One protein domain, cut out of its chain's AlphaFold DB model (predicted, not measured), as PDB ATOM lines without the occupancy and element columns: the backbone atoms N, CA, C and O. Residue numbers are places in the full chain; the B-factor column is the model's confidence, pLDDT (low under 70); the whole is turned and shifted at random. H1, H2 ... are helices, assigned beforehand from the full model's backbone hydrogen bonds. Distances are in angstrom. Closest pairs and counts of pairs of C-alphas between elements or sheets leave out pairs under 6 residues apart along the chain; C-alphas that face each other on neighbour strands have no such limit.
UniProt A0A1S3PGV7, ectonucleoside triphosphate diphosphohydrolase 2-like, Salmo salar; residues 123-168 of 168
ATOM      1  N   SER A 123     120.493 127.036 152.983       97.00
ATOM      2  CA  SER A 123     121.377 126.831 151.832       97.00
ATOM      3  C   SER A 123     121.376 125.370 151.395       97.00
ATOM      4  O   SER A 123     121.351 124.465 152.228       97.00
ATOM      5  N   PHE A 124     121.455 125.144 150.085       96.88
ATOM      6  CA  PHE A 124     121.456 123.812 149.483       96.88
ATOM      7  C   PHE A 124     122.757 123.566 148.730       96.88
ATOM      8  O   PHE A 124     123.298 124.465 148.087       96.88
ATOM      9  N   MET A 125     123.225 122.322 148.773       97.50
ATOM     10  CA  MET A 125     124.313 121.839 147.931       97.50
ATOM     11  C   MET A 125     123.733 120.887 146.887       97.50
ATOM     12  O   MET A 125     123.192 119.840 147.233       97.50
ATOM     13  N   ALA A 126     123.852 121.252 145.612       97.69
ATOM     14  CA  ALA A 126     123.460 120.402 144.496       97.69
ATOM     15  C   ALA A 126     124.704 119.706 143.922       97.69
ATOM     16  O   ALA A 126     125.641 120.363 143.476       97.69
ATOM     17  N   PHE A 127     124.718 118.375 143.946       97.88
ATOM     18  CA  PHE A 127     125.856 117.545 143.539       97.88
ATOM     19  C   PHE A 127     125.449 116.519 142.470       97.88
ATOM     20  O   PHE A 127     124.321 116.530 141.964       97.88
ATOM     21  N   SER A 128     126.379 115.643 142.082       97.94
ATOM     22  CA  SER A 128     126.176 114.641 141.026       97.94
ATOM     23  C   SER A 128     125.768 115.289 139.694       97.94
ATOM     24  O   SER A 128     126.425 116.222 139.233       97.94
ATOM     25  N   ALA A 129     124.702 114.812 139.044       97.88
ATOM     26  CA  ALA A 129     124.289 115.298 137.731       97.88
ATOM     27  C   ALA A 129     123.930 116.796 137.716       97.88
ATOM     28  O   ALA A 129     124.121 117.432 136.682       97.88
ATOM     29  N   PHE A 130     123.482 117.378 138.838       98.00
ATOM     30  CA  PHE A 130     123.259 118.825 138.924       98.00
ATOM     31  C   PHE A 130     124.555 119.608 138.703       98.00
ATOM     32  O   PHE A 130     124.582 120.513 137.874       98.00
ATOM     33  N   PHE A 131     125.631 119.218 139.395       98.00
ATOM     34  CA  PHE A 131     126.934 119.879 139.302       98.00
ATOM     35  C   PHE A 131     127.497 119.816 137.879       98.00
ATOM     36  O   PHE A 131     127.813 120.850 137.295       98.00
ATOM     37  N   TYR A 132     127.564 118.620 137.287       97.81
ATOM     38  CA  TYR A 132     128.141 118.457 135.950       97.81
ATOM     39  C   TYR A 132     127.315 119.148 134.859       97.81
ATOM     40  O   TYR A 132     127.889 119.721 133.938       97.81
ATOM     41  N   THR A 133     125.981 119.138 134.970       97.69
ATOM     42  CA  THR A 133     125.110 119.824 133.999       97.69
ATOM     43  C   THR A 133     125.256 121.339 134.108       97.69
ATOM     44  O   THR A 133     125.407 122.014 133.095       97.69
ATOM     45  N   HIS A 134     125.262 121.883 135.329       97.75
ATOM     46  CA  HIS A 134     125.460 123.318 135.563       97.75
ATOM     47  C   HIS A 134     126.829 123.790 135.055       97.75
ATOM     48  O   HIS A 134     126.905 124.753 134.296       97.75
ATOM     49  N   MET A 135     127.889 123.046 135.372       97.81
ATOM     50  CA  MET A 135     129.246 123.300 134.893       97.81
ATOM     51  C   MET A 135     129.350 123.261 133.362       97.81
ATOM     52  O   MET A 135     130.003 124.122 132.772       97.81
ATOM     53  N   PHE A 136     128.709 122.284 132.713       97.25
ATOM     54  CA  PHE A 136     128.651 122.193 131.253       97.25
ATOM     55  C   PHE A 136     127.974 123.428 130.648       97.25
ATOM     56  O   PHE A 136     128.569 124.084 129.801       97.25
ATOM     57  N   LEU A 137     126.793 123.810 131.148       97.69
ATOM     58  CA  LEU A 137     126.074 124.996 130.670       97.69
ATOM     59  C   LEU A 137     126.938 126.260 130.756       97.69
ATOM     60  O   LEU A 137     127.008 127.013 129.788       97.69
ATOM     61  N   GLN A 138     127.627 126.480 131.881       97.69
ATOM     62  CA  GLN A 138     128.502 127.645 132.042       97.69
ATOM     63  C   GLN A 138     129.674 127.637 131.057       97.69
ATOM     64  O   GLN A 138     129.985 128.668 130.468       97.69
ATOM     65  N   ARG A 139     130.321 126.482 130.856       96.25
ATOM     66  CA  ARG A 139     131.482 126.361 129.962       96.25
ATOM     67  C   ARG A 139     131.107 126.520 128.495       96.25
ATOM     68  O   ARG A 139     131.774 127.267 127.793       96.25
ATOM     69  N   THR A 140     130.041 125.859 128.056       96.31
ATOM     70  CA  THR A 140     129.607 125.872 126.655       96.31
ATOM     71  C   THR A 140     129.047 127.230 126.243       96.31
ATOM     72  O   THR A 140     129.233 127.659 125.113       96.31
ATOM     73  N   THR A 141     128.365 127.934 127.150       96.25
ATOM     74  CA  THR A 141     127.722 129.218 126.810       96.25
ATOM     75  C   THR A 141     128.522 130.448 127.225       96.25
ATOM     76  O   THR A 141     128.184 131.556 126.815       96.25
ATOM     77  N   GLY A 142     129.528 130.294 128.092       96.56
ATOM     78  CA  GLY A 142     130.204 131.410 128.760       96.56
ATOM     79  C   GLY A 142     129.327 132.164 129.772       96.56
ATOM     80  O   GLY A 142     129.779 133.136 130.378       96.56
ATOM     81  N   ILE A 143     128.073 131.744 129.987       97.50
ATOM     82  CA  ILE A 143     127.146 132.405 130.908       97.50
ATOM     83  C   ILE A 143     127.472 131.977 132.335       97.50
ATOM     84  O   ILE A 143     127.363 130.808 132.700       97.50
ATOM     85  N   THR A 144     127.793 132.940 133.195       97.75
ATOM     86  CA  THR A 144     127.967 132.681 134.628       97.75
ATOM     87  C   THR A 144     126.598 132.538 135.301       97.75
ATOM     88  O   THR A 144     125.990 133.508 135.741       97.75
ATOM     89  N   VAL A 145     126.083 131.307 135.346       97.56
ATOM     90  CA  VAL A 145     124.758 130.975 135.900       97.56
ATOM     91  C   VAL A 145     124.686 131.178 137.424       97.56
ATOM     92  O   VAL A 145     125.081 130.300 138.191       97.56
ATOM     93  N   THR A 146     124.135 132.317 137.855       96.94
ATOM     94  CA  THR A 146     123.927 132.695 139.273       96.94
ATOM     95  C   THR A 146     122.459 132.896 139.655       96.94
ATOM     96  O   THR A 146     122.150 133.136 140.820       96.94
ATOM     97  N   SER A 147     121.539 132.787 138.695       97.75
ATOM     98  CA  SER A 147     120.099 132.935 138.911       97.75
ATOM     99  C   SER A 147     119.301 131.976 138.020       97.75
ATOM    100  O   SER A 147     119.821 131.521 136.995       97.75
ATOM    101  N   PRO A 148     118.029 131.686 138.356       97.00
ATOM    102  CA  PRO A 148     117.163 130.859 137.514       97.00
ATOM    103  C   PRO A 148     117.003 131.401 136.088       97.00
ATOM    104  O   PRO A 148     117.028 130.631 135.136       97.00
ATOM    105  N   THR A 149     116.915 132.722 135.919       98.31
ATOM    106  CA  THR A 149     116.801 133.356 134.596       98.31
ATOM    107  C   THR A 149     118.054 133.139 133.746       98.31
ATOM    108  O   THR A 149     117.953 132.864 132.554       98.31
ATOM    109  N   LEU A 150     119.245 133.211 134.351       98.44
ATOM    110  CA  LEU A 150     120.500 132.930 133.646       98.44
ATOM    111  C   LEU A 150     120.652 131.441 133.324       98.44
ATOM    112  O   LEU A 150     121.173 131.101 132.264       98.44
ATOM    113  N   LEU A 151     120.168 130.558 134.203       98.25
ATOM    114  CA  LEU A 151     120.114 129.119 133.938       98.25
ATOM    115  C   LEU A 151     119.208 128.820 132.738       98.25
ATOM    116  O   LEU A 151     119.596 128.054 131.859       98.25
ATOM    117  N   GLU A 152     118.034 129.454 132.680       98.12
ATOM    118  CA  GLU A 152     117.113 129.346 131.547       98.12
ATOM    119  C   GLU A 152     117.766 129.839 130.248       98.12
ATOM    120  O   GLU A 152     117.692 129.165 129.222       98.12
ATOM    121  N   GLY A 153     118.451 130.986 130.304       98.31
ATOM    122  CA  GLY A 153     119.203 131.530 129.177       98.31
ATOM    123  C   GLY A 153     120.265 130.557 128.667       98.31
ATOM    124  O   GLY A 153     120.298 130.264 127.476       98.31
ATOM    125  N   ALA A 154     121.080 129.992 129.561       98.31
ATOM    126  CA  ALA A 154     122.112 129.026 129.189       98.31
ATOM    127  C   ALA A 154     121.526 127.733 128.602       98.31
ATOM    128  O   ALA A 154     122.008 127.249 127.578       98.31
ATOM    129  N   ALA A 155     120.455 127.200 129.197       98.00
ATOM    130  CA  ALA A 155     119.764 126.026 128.674       98.00
ATOM    131  C   ALA A 155     119.171 126.286 127.280       98.00
ATOM    132  O   ALA A 155     119.339 125.470 126.377       98.00
ATOM    133  N   ARG A 156     118.532 127.445 127.079       98.25
ATOM    134  CA  ARG A 156     117.982 127.861 125.784       98.25
ATOM    135  C   ARG A 156     119.063 127.986 124.718       98.25
ATOM    136  O   ARG A 156     118.855 127.503 123.609       98.25
ATOM    137  N   THR A 157     120.201 128.592 125.054       97.56
ATOM    138  CA  THR A 157     121.347 128.700 124.145       97.56
ATOM    139  C   THR A 157     121.833 127.318 123.719       97.56
ATOM    140  O   THR A 157     121.889 127.051 122.525       97.56
ATOM    141  N   VAL A 158     122.096 126.411 124.669       97.38
ATOM    142  CA  VAL A 158     122.555 125.045 124.357       97.38
ATOM    143  C   VAL A 158     121.529 124.260 123.541       97.38
ATOM    144  O   VAL A 158     121.899 123.590 122.584       97.38
ATOM    145  N   CYS A 159     120.237 124.336 123.872       97.12
ATOM    146  CA  CYS A 159     119.200 123.621 123.122       97.12
ATOM    147  C   CYS A 159     119.086 124.072 121.663       97.12
ATOM    148  O   CYS A 159     118.633 123.285 120.837       97.12
ATOM    149  N   ASN A 160     119.462 125.313 121.357       95.50
ATOM    150  CA  ASN A 160     119.408 125.858 120.006       95.50
ATOM    151  C   ASN A 160     120.712 125.640 119.218       95.50
ATOM    152  O   ASN A 160     120.740 125.943 118.028       95.50
ATOM    153  N   MET A 161     121.771 125.121 119.851       95.62
ATOM    154  CA  MET A 161     122.992 124.718 119.155       95.62
ATOM    155  C   MET A 161     122.741 123.458 118.312       95.62
ATOM    156  O   MET A 161     122.039 122.520 118.706       95.62
ATOM    157  N   SER A 162     123.355 123.422 117.136       96.50
ATOM    158  CA  SER A 162     123.486 122.225 116.313       96.50
ATOM    159  C   SER A 162     124.416 121.204 116.966       96.50
ATOM    160  O   SER A 162     125.214 121.513 117.849       96.50
ATOM    161  N   PHE A 163     124.352 119.957 116.502       96.19
ATOM    162  CA  PHE A 163     125.206 118.897 117.029       96.19
ATOM    163  C   PHE A 163     126.697 119.207 116.849       96.19
ATOM    164  O   PHE A 163     127.486 118.870 117.720       96.19
ATOM    165  N   GLN A 164     127.073 119.888 115.763       95.12
ATOM    166  CA  GLN A 164     128.460 120.290 115.516       95.12
ATOM    167  C   GLN A 164     128.918 121.385 116.481       95.12
ATOM    168  O   GLN A 164     130.013 121.296 117.020       95.12
ATOM    169  N   GLU A 165     128.074 122.382 116.754       94.06
ATOM    170  CA  GLU A 165     128.404 123.458 117.700       94.06
ATOM    171  C   GLU A 165     128.578 122.943 119.131       94.06
ATOM    172  O   GLU A 165     129.405 123.467 119.858       94.06
ATOM    173  N   VAL A 166     127.846 121.897 119.531       90.69
ATOM    174  CA  VAL A 166     127.978 121.303 120.877       90.69
ATOM    175  C   VAL A 166     129.270 120.488 121.040       90.69
ATOM    176  O   VAL A 166     129.714 120.258 122.166       90.69
ATOM    177  N   LEU A 167     129.862 120.009 119.942       86.25
ATOM    178  CA  LEU A 167     131.091 119.208 119.969       86.25
ATOM    179  C   LEU A 167     132.369 120.055 120.085       86.25
ATOM    180  O   LEU A 167     133.426 119.492 120.382       86.25
ATOM    181  N   HIS A 168     132.272 121.362 119.838       70.44
ATOM    182  CA  HIS A 168     133.374 122.325 119.836       70.44
ATOM    183  C   HIS A 168     133.311 123.267 121.044       70.44
ATOM    184  O   HIS A 168     134.403 123.713 121.463       70.44
TER     185      HIS A 168
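Overview. This is residues 123 to 168 of the 168 residues of the protein "ectonucleoside triphosphate diphosphohydrolase 2-like" of Salmo salar (UniProt A0A1S3PGV7). Two helices of equal length, H1 and H2, meet at a steep angle, with the last part of H1, residues 137 to 141, packed on H2, and a short third helix, H3, sits near both of them at one end of the longest axis. At the other end of that axis the first residues, 123 to 128, form a drawn-out lead into H1 with no named element. The printed part has 46 residues with three named helices, in the order H1, H2, H3, and no named strand; the class is all helix. It is only just compact, close to loose, with a radius of gyration of the C-alphas of 11.1 A, and its elongated outline spans 37 by 21 by 14 A.

Along the chain. Find C-alpha 129 at (124.289, 115.298, 137.731); from there H1 runs through residues 129 to 141, 18.0 A from first to last C-alpha. Next look at C-alpha 148 at (117.163, 130.859, 137.514), where H2 begins; it holds residues 148 to 160 and is 18.3 A long. H3 holds residues 163 to 167, 6.6 A from first to last C-alpha, and ends at C-alpha 167 at (131.091, 119.208, 119.969).

Arrangement. Start at Leu 137 in H1 and Ala 154 in H2, whose C-alphas, 5.8 A apart, are the closest of the two helices. H1 and H2 touch, with 9 pairs of C-alphas within 8 A, and H1 does so with residues 137 to 141 alone. They run the same way at a steep tilt of 69 degrees, only just short of about perpendicular. Now look to Val 166 in H3: its C-alpha and that of Thr 140 in H1, 7.5 A apart, are the closest of H1 and H3, which are close but not clearly touching. H2 and H3 are likewise close but not clearly touching; their closest C-alphas are those of Val 158 and Val 166, also 7.5 A apart. In H1, H2 and H3 every backbone O i to N i+4 pair is within hydrogen-bond range.

Size, cuts and confidence. Look from Ser 123 to Gln 164 for the two C-alphas farthest apart, at 37.6 A. Residues 127 to 132, of which 129 to 132 belong to H1, stand free, and so do residues 159 to 164. The link from H1 to H2 is short, with 6 residues, and the link from H2 to H3 is tight, with 2 residues. The printed part has no cut and ends at residue 168, the chain's last residue. The mean pLDDT of the printed part is 96.3, that of H3 is 92, and no printed residue is under 70.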